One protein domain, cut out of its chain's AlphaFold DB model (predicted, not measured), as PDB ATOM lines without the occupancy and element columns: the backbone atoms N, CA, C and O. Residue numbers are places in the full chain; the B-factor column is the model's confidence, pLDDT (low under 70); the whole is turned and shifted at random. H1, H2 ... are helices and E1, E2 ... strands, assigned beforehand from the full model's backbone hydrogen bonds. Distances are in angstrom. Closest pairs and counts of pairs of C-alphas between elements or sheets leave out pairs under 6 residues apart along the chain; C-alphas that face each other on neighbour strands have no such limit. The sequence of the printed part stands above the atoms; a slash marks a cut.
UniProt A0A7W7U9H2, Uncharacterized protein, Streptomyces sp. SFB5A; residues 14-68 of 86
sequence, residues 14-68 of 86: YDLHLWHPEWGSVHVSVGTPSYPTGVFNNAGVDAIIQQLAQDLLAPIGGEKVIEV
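Overview. This is residues 14 to 68 of the 86 residues of an uncharacterized protein of Streptomyces sp. SFB5A (UniProt A0A7W7U9H2). A small three-stranded sheet has one helix, H1, over one face, running along the strands, and its other face is bare. Residues 33 to 44, of which 42 to 44 belong to H1, stick out and lengthen the whole into a rod of 41 by 18 by 13 A; the body without them spans 28 by 17 by 12 A. The printed part has 55 residues, with three named strands and one named helix in the order E1, E2, H1, E3 along the chain, and the antiparallel sheet has the order E2, E1, E3. The class is mixed, helices and strands, in two layers, a helix on one face of a sheet; the whole is loose, with a radius of gyration of the C-alphas of 12.9 A.

Arrangement. Start at the inner strand E1, residues 14 to 20. Edge strand E2, residues 24 to 31, forms a hairpin with it, antiparallel at 157 degrees; look at N 16 and O 28, 2.8 A apart. On E1's other side is edge strand E3, residues 64 to 68, antiparallel at 167 degrees, with N 17 and O 67 2.8 A apart. H1, residues 42 to 55, is on the sheet at a height of 9.8 A. It lies over E1, at 22 degrees on the local plane, and only just not over E3, on which 2 of its C-alphas fall. The closest C-alphas of H1 and E3 are those of Ala 53 and Val 65, 6.7 A apart. E2, H1 and E3 make a split strand-helix-strand unit, two strands running the same way with E1 between them, its crossover right-handed. Every O i to N i+4 pair in H1 is within hydrogen-bond range.

Along the chain. Find C-alpha 14 at (43.822, -44.331, 27.500), where E1 begins its 19.2 A. E2 is 23.0 A long. H1 runs 19.9 A from C-alpha 42 at (40.448, -47.802, 38.628). E3, 11.2 A long, ends at C-alpha 68, (39.437, -39.026, 27.612).

Size, cuts and confidence. The C-alphas farthest apart, of Glu 22 and Thr 37, are 41.2 A apart. The printed part has no cut, and no link is long. Look for pLDDT under 70 at residues 33 to 40 and 58 to 61.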
ATOM      1  N   TYR A  14      44.694 -45.485  27.675       82.81
ATOM      2  CA  TYR A  14      43.822 -44.331  27.500       82.81
ATOM      3  C   TYR A  14      44.145 -43.649  26.178       82.81
ATOM      4  O   TYR A  14      45.315 -43.561  25.809       82.81
ATOM      5  N   ASP A  15      43.121 -43.156  25.493       86.50
ATOM      6  CA  ASP A  15      43.272 -42.200  24.403       86.50
ATOM      7  C   ASP A  15      42.806 -40.823  24.882       86.50
ATOM      8  O   ASP A  15      41.690 -40.672  25.388       86.50
ATOM      9  N   LEU A  16      43.688 -39.834  24.779       89.62
ATOM     10  CA  LEU A  16      43.427 -38.455  25.171       89.62
ATOM     11  C   LEU A  16      43.255 -37.623  23.912       89.62
ATOM     12  O   LEU A  16      44.206 -37.446  23.149       89.62
ATOM     13  N   HIS A  17      42.064 -37.070  23.722       90.69
ATOM     14  CA  HIS A  17      41.777 -36.155  22.631       90.69
ATOM     15  C   HIS A  17      41.865 -34.717  23.133       90.69
ATOM     16  O   HIS A  17      41.055 -34.259  23.944       90.69
ATOM     17  N   LEU A  18      42.880 -34.004  22.656       90.19
ATOM     18  CA  LEU A  18      43.242 -32.662  23.093       90.19
ATOM     19  C   LEU A  18      43.127 -31.671  21.930       90.19
ATOM     20  O   LEU A  18      43.357 -32.024  20.772       90.19
ATOM     21  N   TRP A  19      42.816 -30.412  22.236       88.44
ATOM     22  CA  TRP A  19      42.813 -29.320  21.266       88.44
ATOM     23  C   TRP A  19      43.612 -28.120  21.755       88.44
ATOM     24  O   TRP A  19      43.466 -27.701  22.905       88.44
ATOM     25  N   HIS A  20      44.373 -27.522  20.842       87.56
ATOM     26  CA  HIS A  20      45.107 -26.281  21.061       87.56
ATOM     27  C   HIS A  20      44.988 -25.340  19.855       87.56
ATOM     28  O   HIS A  20      44.947 -25.812  18.714       87.56
ATOM     29  N   PRO A  21      45.006 -24.012  20.065       85.38
ATOM     30  CA  PRO A  21      44.863 -23.036  18.984       85.38
ATOM     31  C   PRO A  21      45.926 -23.137  17.881       85.38
ATOM     32  O   PRO A  21      45.611 -22.966  16.709       85.38
ATOM     33  N   GLU A  22      47.182 -23.401  18.249       85.88
ATOM     34  CA  GLU A  22      48.315 -23.359  17.306       85.88
ATOM     35  C   GLU A  22      48.513 -24.644  16.494       85.88
ATOM     36  O   GLU A  22      48.926 -24.585  15.337       85.88
ATOM     37  N   TRP A  23      48.239 -25.807  17.089       84.12
ATOM     38  CA  TRP A  23      48.497 -27.112  16.471       84.12
ATOM     39  C   TRP A  23      47.226 -27.932  16.213       84.12
ATOM     40  O   TRP A  23      47.288 -28.983  15.577       84.12
ATOM     41  N   GLY A  24      46.055 -27.440  16.624       86.38
ATOM     42  CA  GLY A  24      44.769 -28.074  16.356       86.38
ATOM     43  C   GLY A  24      44.494 -29.272  17.263       86.38
ATOM     44  O   GLY A  24      44.709 -29.215  18.468       86.38
ATOM     45  N   SER A  25      43.941 -30.337  16.686       89.31
ATOM     46  CA  SER A  25      43.529 -31.548  17.404       89.31
ATOM     47  C   SER A  25      44.667 -32.566  17.477       89.31
ATOM     48  O   SER A  25      45.214 -32.935  16.439       89.31
ATOM     49  N   VAL A  26      44.954 -33.092  18.669       86.12
ATOM     50  CA  VAL A  26      45.962 -34.139  18.900       86.12
ATOM     51  C   VAL A  26      45.364 -35.288  19.703       86.12
ATOM     52  O   VAL A  26      44.593 -35.072  20.635       86.12
ATOM     53  N   HIS A  27      45.759 -36.506  19.336       86.12
ATOM     54  CA  HIS A  27      45.487 -37.719  20.101       86.12
ATOM     55  C   HIS A  27      46.766 -38.178  20.798       86.12
ATOM     56  O   HIS A  27      47.822 -38.274  20.165       86.12
ATOM     57  N   VAL A  28      46.673 -38.460  22.095       82.69
ATOM     58  CA  VAL A  28      47.775 -38.989  22.901       82.69
ATOM     59  C   VAL A  28      47.336 -40.303  23.522       82.69
ATOM     60  O   VAL A  28      46.460 -40.332  24.382       82.69
ATOM     61  N   SER A  29      47.984 -41.395  23.124       83.56
ATOM     62  CA  SER A  29      47.744 -42.702  23.727       83.56
ATOM     63  C   SER A  29      48.671 -42.920  24.923       83.56
ATOM     64  O   SER A  29      49.895 -42.867  24.793       83.56
ATOM     65  N   VAL A  30      48.092 -43.193  26.090       79.75
ATOM     66  CA  VAL A  30      48.814 -43.413  27.349       79.75
ATOM     67  C   VAL A  30      48.595 -44.845  27.815       79.75
ATOM     68  O   VAL A  30      47.472 -45.251  28.093       79.75
ATOM     69  N   GLY A  31      49.679 -45.611  27.925       75.50
ATOM     70  CA  GLY A  31      49.662 -46.934  28.547       75.50
ATOM     71  C   GLY A  31      50.013 -46.833  30.026       75.50
ATOM     72  O   GLY A  31      51.085 -46.340  30.372       75.50
ATOM     73  N   THR A  32      49.136 -47.315  30.901       71.38
ATOM     74  CA  THR A  32      49.446 -47.441  32.328       71.38
ATOM     75  C   THR A  32      50.040 -48.819  32.601       71.38
ATOM     76  O   THR A  32      49.515 -49.819  32.111       71.38
ATOM     77  N   PRO A  33      51.151 -48.913  33.348       64.81
ATOM     78  CA  PRO A  33      51.699 -50.206  33.716       64.81
ATOM     79  C   PRO A  33      50.743 -50.924  34.670       64.81
ATOM     80  O   PRO A  33      50.071 -50.305  35.493       64.81
ATOM     81  N   SER A  34      50.736 -52.248  34.600       67.00
ATOM     82  CA  SER A  34      50.087 -53.105  35.588       67.00
ATOM     83  C   SER A  34      50.637 -52.831  36.994       67.00
ATOM     84  O   SER A  34      51.847 -52.935  37.216       67.00
ATOM     85  N   TYR A  35      49.765 -52.507  37.951       58.41
ATOM     86  CA  TYR A  35      50.135 -52.219  39.340       58.41
ATOM     87  C   TYR A  35      49.629 -53.301  40.310       58.41
ATOM     88  O   TYR A  35      48.624 -53.964  40.033       58.41
ATOM     89  N   PRO A  36      50.297 -53.501  41.465       58.91
ATOM     90  CA  PRO A  36      49.823 -54.424  42.488       58.91
ATOM     91  C   PRO A  36      48.438 -54.027  43.006       58.91
ATOM     92  O   PRO A  36      48.110 -52.843  43.143       58.91
ATOM     93  N   THR A  37      47.629 -55.026  43.343       54.53
ATOM     94  CA  THR A  37      46.278 -54.826  43.875       54.53
ATOM     95  C   THR A  37      46.332 -54.013  45.168       54.53
ATOM     96  O   THR A  37      47.063 -54.364  46.092       54.53
ATOM     97  N   GLY A  38      45.553 -52.931  45.239       53.91
ATOM     98  CA  GLY A  38      45.461 -52.072  46.425       53.91
ATOM     99  C   GLY A  38      46.407 -50.867  46.447       53.91
ATOM    100  O   GLY A  38      46.284 -50.054  47.358       53.91
ATOM    101  N   VAL A  39      47.301 -50.707  45.460       62.44
ATOM    102  CA  VAL A  39      48.124 -49.486  45.316       62.44
ATOM    103  C   VAL A  39      47.313 -48.363  44.669       62.44
ATOM    104  O   VAL A  39      47.257 -47.255  45.187       62.44
ATOM    105  N   PHE A  40      46.627 -48.677  43.572       63.41
ATOM    106  CA  PHE A  40      45.662 -47.796  42.924       63.41
ATOM    107  C   PHE A  40      44.394 -48.588  42.601       63.41
ATOM    108  O   PHE A  40      44.446 -49.788  42.331       63.41
ATOM    109  N   ASN A  41      43.241 -47.924  42.648       70.31
ATOM    110  CA  ASN A  41      42.000 -48.447  42.083       70.31
ATOM    111  C   ASN A  41      41.740 -47.782  40.721       70.31
ATOM    112  O   ASN A  41      42.368 -46.781  40.381       70.31
ATOM    113  N   ASN A  42      40.799 -48.329  39.950       74.19
ATOM    114  CA  ASN A  42      40.448 -47.802  38.628       74.19
ATOM    115  C   ASN A  42      40.111 -46.304  38.656       74.19
ATOM    116  O   ASN A  42      40.627 -45.565  37.830       74.19
ATOM    117  N   ALA A  43      39.333 -45.858  39.645       76.38
ATOM    118  CA  ALA A  43      38.950 -44.454  39.784       76.38
ATOM    119  C   ALA A  43      40.148 -43.524  40.059       76.38
ATOM    120  O   ALA A  43      40.190 -42.404  39.561       76.38
ATOM    121  N   GLY A  44      41.131 -43.981  40.836       78.62
ATOM    122  CA  GLY A  44      42.354 -43.234  41.116       78.62
ATOM    123  C   GLY A  44      43.235 -43.095  39.878       78.62
ATOM    124  O   GLY A  44      43.767 -42.017  39.632       78.62
ATOM    125  N   VAL A  45      43.341 -44.151  39.068       78.19
ATOM    126  CA  VAL A  45      44.050 -44.082  37.781       78.19
ATOM    127  C   VAL A  45      43.319 -43.161  36.808       78.19
ATOM    128  O   VAL A  45      43.958 -42.300  36.211       78.19
ATOM    129  N   ASP A  46      41.991 -43.266  36.712       82.19
ATOM    130  CA  ASP A  46      41.183 -42.383  35.866       82.19
ATOM    131  C   ASP A  46      41.386 -40.902  36.258       82.19
ATOM    132  O   ASP A  46      41.585 -40.057  35.387       82.19
ATOM    133  N   ALA A  47      41.427 -40.590  37.559       85.25
ATOM    134  CA  ALA A  47      41.679 -39.234  38.052       85.25
ATOM    135  C   ALA A  47      43.087 -38.717  37.705       85.25
ATOM    136  O   ALA A  47      43.234 -37.570  37.285       85.25
ATOM    137  N   ILE A  48      44.121 -39.557  37.839       85.94
ATOM    138  CA  ILE A  48      45.499 -39.194  37.467       85.94
ATOM    139  C   ILE A  48      45.599 -38.921  35.964       85.94
ATOM    140  O   ILE A  48      46.246 -37.960  35.560       85.94
ATOM    141  N   ILE A  49      44.944 -39.734  35.132       88.06
ATOM    142  CA  ILE A  49      44.952 -39.552  33.677       88.06
ATOM    143  C   ILE A  49      44.207 -38.278  33.270       88.06
ATOM    144  O   ILE A  49      44.671 -37.558  32.388       88.06
ATOM    145  N   GLN A  50      43.092 -37.955  33.931       87.62
ATOM    146  CA  GLN A  50      42.406 -36.681  33.712       87.62
ATOM    147  C   GLN A  50      43.280 -35.486  34.097       87.62
ATOM    148  O   GLN A  50      43.337 -34.519  33.340       87.62
ATOM    149  N   GLN A  51      43.987 -35.560  35.227       89.44
ATOM    150  CA  GLN A  51      44.925 -34.511  35.620       89.44
ATOM    151  C   GLN A  51      46.066 -34.381  34.605       89.44
ATOM    152  O   GLN A  51      46.354 -33.278  34.161       89.44
ATOM    153  N   LEU A  52      46.643 -35.500  34.154       88.31
ATOM    154  CA  LEU A  52      47.676 -35.508  33.117       88.31
ATOM    155  C   LEU A  52      47.189 -34.848  31.819       88.31
ATOM    156  O   LEU A  52      47.920 -34.064  31.225       88.31
ATOM    157  N   ALA A  53      45.961 -35.132  31.379       88.88
ATOM    158  CA  ALA A  53      45.383 -34.509  30.189       88.88
ATOM    159  C   ALA A  53      45.267 -32.982  30.328       88.88
ATOM    160  O   ALA A  53      45.480 -32.266  29.352       88.88
ATOM    161  N   GLN A  54      44.960 -32.486  31.532       87.31
ATOM    162  CA  GLN A  54      44.956 -31.051  31.821       87.31
ATOM    163  C   GLN A  54      46.373 -30.473  31.864       87.31
ATOM    164  O   GLN A  54      46.601 -29.421  31.284       87.31
ATOM    165  N   ASP A  55      47.324 -31.171  32.486       87.81
ATOM    166  CA  ASP A  55      48.713 -30.717  32.620       87.81
ATOM    167  C   ASP A  55      49.455 -30.672  31.271       87.81
ATOM    168  O   ASP A  55      50.372 -29.872  31.086       87.81
ATOM    169  N   LEU A  56      49.068 -31.527  30.316       83.25
ATOM    170  CA  LEU A  56      49.589 -31.515  28.944       83.25
ATOM    171  C   LEU A  56      49.155 -30.276  28.152       83.25
ATOM    172  O   LEU A  56      49.790 -29.934  27.152       83.25
ATOM    173  N   LEU A  57      48.083 -29.611  28.577       82.31
ATOM    174  CA  LEU A  57      47.640 -28.355  28.001       82.31
ATOM    175  C   LEU A  57      48.281 -27.214  28.792       82.31
ATOM    176  O   LEU A  57      48.071 -27.061  29.993       82.31
ATOM    177  N   ALA A  58      49.083 -26.395  28.117       68.62
ATOM    178  CA  ALA A  58      49.582 -25.176  28.732       68.62
ATOM    179  C   ALA A  58      48.392 -24.241  29.060       68.62
ATOM    180  O   ALA A  58      47.363 -24.302  28.392       68.62
ATOM    181  N   PRO A  59      48.481 -23.372  30.081       64.31
ATOM    182  CA  PRO A  59      47.375 -22.499  30.483       64.31
ATOM    183  C   PRO A  59      47.238 -21.266  29.568       64.31
ATOM    184  O   PRO A  59      47.025 -20.151  30.050       64.31
ATOM    185  N   ILE A  60      47.394 -21.423  28.252       63.38
ATOM    186  CA  ILE A  60      47.435 -20.327  27.278       63.38
ATOM    187  C   ILE A  60      46.047 -20.134  26.656       63.38
ATOM    188  O   ILE A  60      45.870 -20.120  25.448       63.38
ATOM    189  N   GLY A  61      45.047 -19.917  27.511       66.94
ATOM    190  CA  GLY A  61      43.732 -19.388  27.144       66.94
ATOM    191  C   GLY A  61      43.136 -19.887  25.819       66.94
ATOM    192  O   GLY A  61      42.997 -19.112  24.875       66.94
ATOM    193  N   GLY A  62      42.693 -21.140  25.763       74.62
ATOM    194  CA  GLY A  62      41.869 -21.637  24.654       74.62
ATOM    195  C   GLY A  62      41.858 -23.152  24.508       74.62
ATOM    196  O   GLY A  62      40.953 -23.698  23.877       74.62
ATOM    197  N   GLU A  63      42.836 -23.817  25.107       84.75
ATOM    198  CA  GLU A  63      43.028 -25.255  25.115       84.75
ATOM    199  C   GLU A  63      41.859 -25.995  25.754       84.75
ATOM    200  O   GLU A  63      41.213 -25.518  26.694       84.75
ATOM    201  N   LYS A  64      41.569 -27.186  25.226       85.50
ATOM    202  CA  LYS A  64      40.460 -28.013  25.700       85.50
ATOM    203  C   LYS A  64      40.848 -29.478  25.684       85.50
ATOM    204  O   LYS A  64      41.362 -29.982  24.687       85.50
ATOM    205  N   VAL A  65      40.510 -30.170  26.766       87.06
ATOM    206  CA  VAL A  65      40.361 -31.624  26.740       87.06
ATOM    207  C   VAL A  65      39.015 -31.899  26.076       87.06
ATOM    208  O   VAL A  65      37.979 -31.493  26.602       87.06
ATOM    209  N   ILE A  66      39.031 -32.509  24.893       88.19
ATOM    210  CA  ILE A  66      37.808 -32.872  24.169       88.19
ATOM    211  C   ILE A  66      37.236 -34.145  24.782       88.19
ATOM    212  O   ILE A  66      36.066 -34.183  25.160       88.19
ATOM    213  N   GLU A  67      38.073 -35.174  24.897       88.50
ATOM    214  CA  GLU A  67      37.661 -36.493  25.355       88.50
ATOM    215  C   GLU A  67      38.829 -37.231  26.019       88.50
ATOM    216  O   GLU A  67      39.992 -37.056  25.655       88.50
ATOM    217  N   VAL A  68      38.509 -38.066  27.005       87.31
ATOM    218  CA  VAL A  68      39.437 -39.026  27.612       87.31
ATOM    219  C   VAL A  68      38.751 -40.380  27.583       87.31
ATOM    220  O   VAL A  68      37.816 -40.625  28.348       87.31
TER     221      VAL A  68